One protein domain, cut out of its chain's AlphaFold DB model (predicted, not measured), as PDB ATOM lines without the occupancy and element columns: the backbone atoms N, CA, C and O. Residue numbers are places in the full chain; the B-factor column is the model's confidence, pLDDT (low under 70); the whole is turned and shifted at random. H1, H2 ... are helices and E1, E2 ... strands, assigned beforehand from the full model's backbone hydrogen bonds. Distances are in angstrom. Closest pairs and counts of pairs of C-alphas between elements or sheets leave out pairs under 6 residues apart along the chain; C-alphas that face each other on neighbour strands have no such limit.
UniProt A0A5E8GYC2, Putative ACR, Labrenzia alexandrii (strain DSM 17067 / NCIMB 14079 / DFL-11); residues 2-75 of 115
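AT A GLANCE: This is residues 2 to 75 of the 115 residues of the protein "Putative ACR" of Labrenzia alexandrii (strain DSM 17067 / NCIMB 14079 / DFL-11) (UniProt A0A5E8GYC2). This domain has little regular structure: two wide chain loops open out on either side of a tiny two-strand parallel sheet, E1 and E2. Residues 21 to 47 make one loop; residues 2 to 17 run in to the sheet, and H1 with its tail runs back to the same end, closing the other. The 74 printed residues hold E1, E2 and H1 in that order, a mixed class with only 18 residues in named elements. The whole is extended, radius of gyration of the C-alphas 18.2 A, spanning 56 by 32 by 19 A.

HOW THE PARTS SIT: E1, residues 18 to 20, and E2, residues 48 to 50, are parallel neighbours at 44 degrees; N 19 and O 48 are 2.8 A apart, within hydrogen-bond range. H1, residues 57 to 68, is apart from E1. In H1 every O i to N i+4 pair is within hydrogen-bond range.

IN THESE COORDINATES: E1, 7.0 A long, begins at C-alpha 18 (29.962, -52.059, 34.832). E2 measures 6.7 A. H1, 16.3 A, ends at C-alpha 68 (20.269, -37.140, 44.705).

THE WHOLE: The farthest C-alphas, Glu 4 and Asp 34, are 57.0 A apart. The printed part has no cut. The E1 to E2 link is long. Residues 2 and 25 have pLDDT under 70.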
ATOM      1  N   SER A   2      12.791 -22.329  59.824       68.44
ATOM      2  CA  SER A   2      12.828 -23.100  61.077       68.44
ATOM      3  C   SER A   2      14.025 -24.055  61.054       68.44
ATOM      4  O   SER A   2      14.315 -24.623  60.005       68.44
ATOM      5  N   LEU A   3      14.704 -24.221  62.193       80.06
ATOM      6  CA  LEU A   3      15.798 -25.187  62.389       80.06
ATOM      7  C   LEU A   3      15.302 -26.523  62.966       80.06
ATOM      8  O   LEU A   3      16.092 -27.336  63.442       80.06
ATOM      9  N   GLU A   4      13.989 -26.740  62.974       84.69
ATOM     10  CA  GLU A   4      13.422 -28.015  63.389       84.69
ATOM     11  C   GLU A   4      13.791 -29.125  62.397       84.69
ATOM     12  O   GLU A   4      13.646 -28.931  61.184       84.69
ATOM     13  N   PRO A   5      14.201 -30.306  62.892       88.38
ATOM     14  CA  PRO A   5      14.377 -31.475  62.047       88.38
ATOM     15  C   PRO A   5      13.103 -31.781  61.254       88.38
ATOM     16  O   PRO A   5      11.989 -31.700  61.779       88.38
ATOM     17  N   PHE A   6      13.266 -32.174  59.996       89.00
ATOM     18  CA  PHE A   6      12.175 -32.658  59.159       89.00
ATOM     19  C   PHE A   6      12.629 -33.889  58.372       89.00
ATOM     20  O   PHE A   6      13.823 -34.135  58.215       89.00
ATOM     21  N   VAL A   7      11.660 -34.683  57.920       91.12
ATOM     22  CA  VAL A   7      11.899 -35.913  57.159       91.12
ATOM     23  C   VAL A   7      11.709 -35.625  55.675       91.12
ATOM     24  O   VAL A   7      10.784 -34.904  55.298       91.12
ATOM     25  N   GLN A   8      12.567 -36.213  54.847       88.31
ATOM     26  CA  GLN A   8      12.451 -36.213  53.397       88.31
ATOM     27  C   GLN A   8      12.398 -37.661  52.907       88.31
ATOM     28  O   GLN A   8      13.173 -38.501  53.363       88.31
ATOM     29  N   GLU A   9      11.479 -37.944  51.989       91.44
ATOM     30  CA  GLU A   9      11.391 -39.232  51.303       91.44
ATOM     31  C   GLU A   9      11.989 -39.097  49.903       91.44
ATOM     32  O   GLU A   9      11.701 -38.134  49.190       91.44
ATOM     33  N   LEU A  10      12.815 -40.067  49.515       91.19
ATOM     34  CA  LEU A  10      13.497 -40.094  48.228       91.19
ATOM     35  C   LEU A  10      13.219 -41.423  47.526       91.19
ATOM     36  O   LEU A  10      13.289 -42.489  48.142       91.19
ATOM     37  N   LYS A  11      12.917 -41.354  46.230       94.75
ATOM     38  CA  LYS A  11      12.754 -42.517  45.361       94.75
ATOM     39  C   LYS A  11      13.636 -42.324  44.135       94.75
ATOM     40  O   LYS A  11      13.469 -41.336  43.429       94.75
ATOM     41  N   LEU A  12      14.550 -43.263  43.913       93.62
ATOM     42  CA  LEU A  12      15.532 -43.225  42.833       93.62
ATOM     43  C   LEU A  12      15.404 -44.480  41.979       93.62
ATOM     44  O   LEU A  12      15.312 -45.583  42.522       93.62
ATOM     45  N   ASP A  13      15.433 -44.293  40.664       94.50
ATOM     46  CA  ASP A  13      15.661 -45.367  39.705       94.50
ATOM     47  C   ASP A  13      17.154 -45.339  39.351       94.50
ATOM     48  O   ASP A  13      17.657 -44.319  38.888       94.50
ATOM     49  N   ILE A  14      17.868 -46.432  39.632       92.12
ATOM     50  CA  ILE A  14      19.326 -46.520  39.462       92.12
ATOM     51  C   ILE A  14      19.627 -47.398  38.247       92.12
ATOM     52  O   ILE A  14      19.221 -48.562  38.212       92.12
ATOM     53  N   ASP A  15      20.376 -46.853  37.291       92.06
ATOM     54  CA  ASP A  15      20.910 -47.571  36.132       92.06
ATOM     55  C   ASP A  15      22.419 -47.312  36.032       92.06
ATOM     56  O   ASP A  15      22.858 -46.170  35.910       92.06
ATOM     57  N   ARG A  16      23.225 -48.372  36.149       90.69
ATOM     58  CA  ARG A  16      24.693 -48.302  36.169       90.69
ATOM     59  C   ARG A  16      25.271 -49.416  35.313       90.69
ATOM     60  O   ARG A  16      24.886 -50.580  35.434       90.69
ATOM     61  N   THR A  17      26.245 -49.064  34.477       92.25
ATOM     62  CA  THR A  17      26.959 -50.028  33.633       92.25
ATOM     63  C   THR A  17      28.333 -50.314  34.221       92.25
ATOM     64  O   THR A  17      29.092 -49.394  34.508       92.25
ATOM     65  N   PHE A  18      28.666 -51.600  34.341       92.62
ATOM     66  CA  PHE A  18      29.962 -52.059  34.832       92.62
ATOM     67  C   PHE A  18      30.692 -52.898  33.786       92.62
ATOM     68  O   PHE A  18      30.072 -53.669  33.047       92.62
ATOM     69  N   GLU A  19      32.017 -52.803  33.763       91.88
ATOM     70  CA  GLU A  19      32.895 -53.616  32.924       91.88
ATOM     71  C   GLU A  19      33.919 -54.414  33.754       91.88
ATOM     72  O   GLU A  19      34.376 -53.949  34.799       91.88
ATOM     73  N   PRO A  20      34.321 -55.623  33.320       89.06
ATOM     74  CA  PRO A  20      35.386 -56.369  33.984       89.06
ATOM     75  C   PRO A  20      36.714 -55.611  33.960       89.06
ATOM     76  O   PRO A  20      37.062 -54.986  32.955       89.06
ATOM     77  N   HIS A  21      37.519 -55.754  35.015       85.19
ATOM     78  CA  HIS A  21      38.871 -55.209  35.015       85.19
ATOM     79  C   HIS A  21      39.694 -55.772  33.844       85.19
ATOM     80  O   HIS A  21      39.964 -56.970  33.747       85.19
ATOM     81  N   SER A  22      40.138 -54.872  32.962       80.00
ATOM     82  CA  SER A  22      41.073 -55.159  31.873       80.00
ATOM     83  C   SER A  22      42.447 -54.569  32.180       80.00
ATOM     84  O   SER A  22      42.551 -53.469  32.715       80.00
ATOM     85  N   SER A  23      43.512 -55.287  31.828       74.12
ATOM     86  CA  SER A  23      44.893 -54.789  31.899       74.12
ATOM     87  C   SER A  23      45.289 -53.946  30.683       74.12
ATOM     88  O   SER A  23      46.377 -53.367  30.655       74.12
ATOM     89  N   ARG A  24      44.433 -53.878  29.654       75.75
ATOM     90  CA  ARG A  24      44.666 -53.023  28.487       75.75
ATOM     91  C   ARG A  24      44.277 -51.581  28.818       75.75
ATOM     92  O   ARG A  24      43.186 -51.377  29.346       75.75
ATOM     93  N   PRO A  25      45.116 -50.591  28.469       69.06
ATOM     94  CA  PRO A  25      44.766 -49.190  28.661       69.06
ATOM     95  C   PRO A  25      43.494 -48.859  27.874       69.06
ATOM     96  O   PRO A  25      43.361 -49.249  26.709       69.06
ATOM     97  N   ARG A  26      42.552 -48.147  28.510       70.06
ATOM     98  CA  ARG A  26      41.378 -47.616  27.809       70.06
ATOM     99  C   ARG A  26      41.845 -46.640  26.733       70.06
ATOM    100  O   ARG A  26      42.718 -45.808  26.973       70.06
ATOM    101  N   LYS A  27      41.249 -46.737  25.542       70.50
ATOM    102  CA  LYS A  27      41.360 -45.674  24.543       70.50
ATOM    103  C   LYS A  27      40.643 -44.457  25.128       70.50
ATOM    104  O   LYS A  27      39.469 -44.577  25.472       70.50
ATOM    105  N   VAL A  28      41.348 -43.337  25.280       71.44
ATOM    106  CA  VAL A  28      40.739 -42.072  25.716       71.44
ATOM    107  C   VAL A  28      39.708 -41.699  24.652       71.44
ATOM    108  O   VAL A  28      40.074 -41.512  23.492       71.44
ATOM    109  N   ARG A  29      38.421 -41.741  25.014       73.25
ATOM    110  CA  ARG A  29      37.312 -41.490  24.079       73.25
ATOM    111  C   ARG A  29      37.244 -40.025  23.663       73.25
ATOM    112  O   ARG A  29      36.849 -39.755  22.540       73.25
ATOM    113  N   ASP A  30      37.743 -39.150  24.524       79.50
ATOM    114  CA  ASP A  30      37.669 -37.700  24.376       79.50
ATOM    115  C   ASP A  30      38.814 -37.137  23.522       79.50
ATOM    116  O   ASP A  30      39.050 -35.942  23.542       79.50
ATOM    117  N   LEU A  31      39.594 -37.973  22.822       83.12
ATOM    118  CA  LEU A  31      40.632 -37.493  21.905       83.12
ATOM    119  C   LEU A  31      40.103 -37.473  20.473       83.12
ATOM    120  O   LEU A  31      39.716 -38.521  19.943       83.12
ATOM    121  N   ASN A  32      40.151 -36.303  19.838       82.81
ATOM    122  CA  ASN A  32      39.864 -36.167  18.413       82.81
ATOM    123  C   ASN A  32      41.026 -36.702  17.544       82.81
ATOM    124  O   ASN A  32      42.048 -37.179  18.047       82.81
ATOM    125  N   GLU A  33      40.864 -36.662  16.218       83.00
ATOM    126  CA  GLU A  33      41.865 -37.182  15.268       83.00
ATOM    127  C   GLU A  33      43.222 -36.464  15.364       83.00
ATOM    128  O   GLU A  33      44.258 -37.073  15.084       83.00
ATOM    129  N   ASP A  34      43.219 -35.214  15.831       87.44
ATOM    130  CA  ASP A  34      44.402 -34.372  16.020       87.44
ATOM    131  C   ASP A  34      45.064 -34.565  17.403       87.44
ATOM    132  O   ASP A  34      46.150 -34.040  17.662       87.44
ATOM    133  N   GLY A  35      44.456 -35.369  18.284       85.50
ATOM    134  CA  GLY A  35      44.957 -35.656  19.629       85.50
ATOM    135  C   GLY A  35      44.640 -34.577  20.668       85.50
ATOM    136  O   GLY A  35      45.255 -34.569  21.737       85.50
ATOM    137  N   GLU A  36      43.700 -33.679  20.377       86.75
ATOM    138  CA  GLU A  36      43.168 -32.708  21.333       86.75
ATOM    139  C   GLU A  36      42.019 -33.318  22.144       86.75
ATOM    140  O   GLU A  36      41.317 -34.214  21.673       86.75
ATOM    141  N   ILE A  37      41.839 -32.834  23.378       85.69
ATOM    142  CA  ILE A  37      40.746 -33.268  24.252       85.69
ATOM    143  C   ILE A  37      39.466 -32.524  23.849       85.69
ATOM    144  O   ILE A  37      39.359 -31.317  24.061       85.69
ATOM    145  N   GLU A  38      38.497 -33.254  23.314       85.56
ATOM    146  CA  GLU A  38      37.156 -32.800  22.965       85.56
ATOM    147  C   GLU A  38      36.142 -33.577  23.816       85.56
ATOM    148  O   GLU A  38      35.964 -34.783  23.653       85.56
ATOM    149  N   ILE A  39      35.515 -32.888  24.776       84.00
ATOM    150  CA  ILE A  39      34.577 -33.492  25.731       84.00
ATOM    151  C   ILE A  39      33.154 -33.235  25.248       84.00
ATOM    152  O   ILE A  39      32.700 -32.089  25.228       84.00
ATOM    153  N   ASP A  40      32.442 -34.308  24.915       85.19
ATOM    154  CA  ASP A  40      31.009 -34.269  24.645       85.19
ATOM    155  C   ASP A  40      30.225 -34.494  25.945       85.19
ATOM    156  O   ASP A  40      30.203 -35.598  26.494       85.19
ATOM    157  N   LEU A  41      29.574 -33.437  26.437       85.31
ATOM    158  CA  LEU A  41      28.782 -33.464  27.672       85.31
ATOM    159  C   LEU A  41      27.476 -34.262  27.540       85.31
ATOM    160  O   LEU A  41      26.861 -34.569  28.558       85.31
ATOM    161  N   GLU A  42      27.032 -34.565  26.318       86.44
ATOM    162  CA  GLU A  42      25.853 -35.406  26.072       86.44
ATOM    163  C   GLU A  42      26.225 -36.889  25.919       86.44
ATOM    164  O   GLU A  42      25.342 -37.752  25.852       86.44
ATOM    165  N   SER A  43      27.522 -37.205  25.866       83.94
ATOM    166  CA  SER A  43      27.985 -38.583  25.782       83.94
ATOM    167  C   SER A  43      27.716 -39.344  27.084       83.94
ATOM    168  O   SER A  43      27.752 -38.789  28.180       83.94
ATOM    169  N   LEU A  44      27.419 -40.641  26.961       79.94
ATOM    170  CA  LEU A  44      27.239 -41.506  28.126       79.94
ATOM    171  C   LEU A  44      28.563 -41.680  28.866       79.94
ATOM    172  O   LEU A  44      29.588 -41.990  28.245       79.94
ATOM    173  N   ASP A  45      28.490 -41.603  30.194       82.31
ATOM    174  CA  ASP A  45      29.624 -41.887  31.058       82.31
ATOM    175  C   ASP A  45      30.214 -43.280  30.766       82.31
ATOM    176  O   ASP A  45      29.491 -44.243  30.458       82.31
ATOM    177  N   PRO A  46      31.550 -43.421  30.818       85.19
ATOM    178  CA  PRO A  46      32.182 -44.717  30.662       85.19
ATOM    179  C   PRO A  46      31.750 -45.663  31.796       85.19
ATOM    180  O   PRO A  46      31.599 -45.221  32.932       85.19
ATOM    181  N   PRO A  47      31.628 -46.977  31.530       89.81
ATOM    182  CA  PRO A  47      31.323 -47.947  32.571       89.81
ATOM    183  C   PRO A  47      32.332 -47.935  33.723       89.81
ATOM    184  O   PRO A  47      33.552 -47.802  33.519       89.81
ATOM    185  N   ASP A  48      31.814 -48.180  34.920       90.00
ATOM    186  CA  ASP A  48      32.612 -48.414  36.116       90.00
ATOM    187  C   ASP A  48      33.305 -49.776  36.051       90.00
ATOM    188  O   ASP A  48      32.812 -50.728  35.444       90.00
ATOM    189  N   VAL A  49      34.460 -49.910  36.700       90.19
ATOM    190  CA  VAL A  49      35.236 -51.156  36.653       90.19
ATOM    191  C   VAL A  49      34.885 -52.061  37.831       90.19
ATOM    192  O   VAL A  49      34.948 -51.653  38.990       90.19
ATOM    193  N   ILE A  50      34.591 -53.330  37.545       92.31
ATOM    194  CA  ILE A  50      34.417 -54.365  38.568       92.31
ATOM    195  C   ILE A  50      35.780 -54.681  39.185       92.31
ATOM    196  O   ILE A  50      36.684 -55.170  38.500       92.31
ATOM    197  N   THR A  51      35.907 -54.459  40.491       88.19
ATOM    198  CA  THR A  51      37.133 -54.739  41.248       88.19
ATOM    199  C   THR A  51      37.043 -56.128  41.875       88.19
ATOM    200  O   THR A  51      36.040 -56.471  42.491       88.19
ATOM    201  N   ASP A  52      38.061 -56.966  41.660       88.56
ATOM    202  CA  ASP A  52      38.145 -58.339  42.192       88.56
ATOM    203  C   ASP A  52      36.927 -59.238  41.892       88.56
ATOM    204  O   ASP A  52      36.642 -60.198  42.607       88.56
ATOM    205  N   GLY A  53      36.196 -58.946  40.812       89.75
ATOM    206  CA  GLY A  53      34.986 -59.685  40.438       89.75
ATOM    207  C   GLY A  53      33.787 -59.445  41.362       89.75
ATOM    208  O   GLY A  53      32.806 -60.183  41.271       89.75
ATOM    209  N   VAL A  54      33.849 -58.438  42.237       92.81
ATOM    210  CA  VAL A  54      32.796 -58.095  43.197       92.81
ATOM    211  C   VAL A  54      32.274 -56.690  42.915       92.81
ATOM    212  O   VAL A  54      33.033 -55.770  42.624       92.81
ATOM    213  N   LEU A  55      30.955 -56.530  43.019       91.25
ATOM    214  CA  LEU A  55      30.303 -55.228  42.992       91.25
ATOM    215  C   LEU A  55      29.939 -54.804  44.418       91.25
ATOM    216  O   LEU A  55      29.153 -55.485  45.081       91.25
ATOM    217  N   ASP A  56      30.478 -53.676  44.877       92.25
ATOM    218  CA  ASP A  56      30.079 -53.072  46.149       92.25
ATOM    219  C   ASP A  56      28.810 -52.231  45.959       92.25
ATOM    220  O   ASP A  56      28.853 -51.050  45.610       92.25
ATOM    221  N   LEU A  57      27.657 -52.858  46.197       93.56
ATOM    222  CA  LEU A  57      26.361 -52.183  46.132       93.56
ATOM    223  C   LEU A  57      26.217 -51.072  47.178       93.56
ATOM    224  O   LEU A  57      25.482 -50.119  46.941       93.56
ATOM    225  N   GLY A  58      26.897 -51.180  48.325       94.31
ATOM    226  CA  GLY A  58      26.865 -50.146  49.355       94.31
ATOM    227  C   GLY A  58      27.507 -48.860  48.852       94.31
ATOM    228  O   GLY A  58      26.925 -47.789  49.009       94.31
ATOM    229  N   ASN A  59      28.654 -48.974  48.176       93.44
ATOM    230  CA  ASN A  59      29.306 -47.830  47.546       93.44
ATOM    231  C   ASN A  59      28.413 -47.177  46.480       93.44
ATOM    232  O   ASN A  59      28.210 -45.966  46.527       93.44
ATOM    233  N   VAL A  60      27.822 -47.976  45.582       93.38
ATOM    234  CA  VAL A  60      26.913 -47.471  44.534       93.38
ATOM    235  C   VAL A  60      25.726 -46.726  45.146       93.38
ATOM    236  O   VAL A  60      25.432 -45.602  44.756       93.38
ATOM    237  N   ILE A  61      25.063 -47.312  46.147       95.06
ATOM    238  CA  ILE A  61      23.908 -46.682  46.800       95.06
ATOM    239  C   ILE A  61      24.311 -45.384  47.513       95.06
ATOM    240  O   ILE A  61      23.568 -44.408  47.451       95.06
ATOM    241  N   CYS A  62      25.459 -45.355  48.195       95.75
ATOM    242  CA  CYS A  62      25.948 -44.152  48.872       95.75
ATOM    243  C   CYS A  62      26.238 -43.013  47.889       95.75
ATOM    244  O   CYS A  62      25.914 -41.864  48.187       95.75
ATOM    245  N   GLU A  63      26.835 -43.327  46.741       94.62
ATOM    246  CA  GLU A  63      27.123 -42.355  45.688       94.62
ATOM    247  C   GLU A  63      25.833 -41.786  45.088       94.62
ATOM    248  O   GLU A  63      25.641 -40.570  45.097       94.62
ATOM    249  N   GLU A  64      24.906 -42.653  44.671       95.19
ATOM    250  CA  GLU A  64      23.610 -42.238  44.113       95.19
ATOM    251  C   GLU A  64      22.789 -41.422  45.114       95.19
ATOM    252  O   GLU A  64      22.199 -40.396  44.769       95.19
ATOM    253  N   LEU A  65      22.789 -41.828  46.386       94.25
ATOM    254  CA  LEU A  65      22.145 -41.060  47.442       94.25
ATOM    255  C   LEU A  65      22.776 -39.672  47.572       94.25
ATOM    256  O   LEU A  65      22.048 -38.688  47.643       94.25
ATOM    257  N   ALA A  66      24.107 -39.580  47.600       94.56
ATOM    258  CA  ALA A  66      24.802 -38.305  47.734       94.56
ATOM    259  C   ALA A  66      24.501 -37.352  46.567       94.56
ATOM    260  O   ALA A  66      24.320 -36.158  46.802       94.56
ATOM    261  N   LEU A  67      24.406 -37.875  45.341       92.50
ATOM    262  CA  LEU A  67      24.053 -37.098  44.147       92.50
ATOM    263  C   LEU A  67      22.597 -36.623  44.163       92.50
ATOM    264  O   LEU A  67      22.298 -35.524  43.700       92.50
ATOM    265  N   ALA A  68      21.693 -37.438  44.699       94.25
ATOM    266  CA  ALA A  68      20.269 -37.140  44.705       94.25
ATOM    267  C   ALA A  68      19.809 -36.222  45.853       94.25
ATOM    268  O   ALA A  68      18.665 -35.759  45.841       94.25
ATOM    269  N   LEU A  69      20.652 -35.972  46.859       92.56
ATOM    270  CA  LEU A  69      20.315 -35.068  47.957       92.56
ATOM    271  C   LEU A  69      20.215 -33.617  47.469       92.56
ATOM    272  O   LEU A  69      21.108 -33.099  46.804       92.56
ATOM    273  N   ASP A  70      19.147 -32.931  47.882       89.31
ATOM    274  CA  ASP A  70      19.049 -31.478  47.746       89.31
ATOM    275  C   ASP A  70      20.189 -30.831  48.560       89.31
ATOM    276  O   ASP A  70      20.270 -31.079  49.768       89.31
ATOM    277  N   PRO A  71      21.063 -30.002  47.955       89.62
ATOM    278  CA  PRO A  71      22.141 -29.325  48.677       89.62
ATOM    279  C   PRO A  71      21.647 -28.398  49.797       89.62
ATOM    280  O   PRO A  71      22.387 -28.116  50.743       89.62
ATOM    281  N   PHE A  72      20.406 -27.911  49.700       87.12
ATOM    282  CA  PHE A  72      19.792 -26.996  50.660       87.12
ATOM    283  C   PHE A  72      18.379 -27.464  51.029       87.12
ATOM    284  O   PHE A  72      17.412 -26.745  50.759       87.12
ATOM    285  N   PRO A  73      18.242 -28.630  51.685       86.94
ATOM    286  CA  PRO A  73      16.952 -29.267  51.882       86.94
ATOM    287  C   PRO A  73      16.073 -28.397  52.788       86.94
ATOM    288  O   PRO A  73      16.482 -27.972  53.874       86.94
ATOM    289  N   ARG A  74      14.839 -28.121  52.347       83.62
ATOM    290  CA  ARG A  74      13.883 -27.267  53.074       83.62
ATOM    291  C   ARG A  74      12.621 -28.028  53.445       83.62
ATOM    292  O   ARG A  74      12.110 -28.836  52.675       83.62
ATOM    293  N   LYS A  75      12.066 -27.694  54.610       85.31
ATOM    294  CA  LYS A  75      10.740 -28.160  55.019       85.31
ATOM    295  C   LYS A  75       9.693 -27.649  54.024       85.31
ATOM    296  O   LYS A  75       9.627 -26.450  53.752       85.31
TER     297      LYS A  75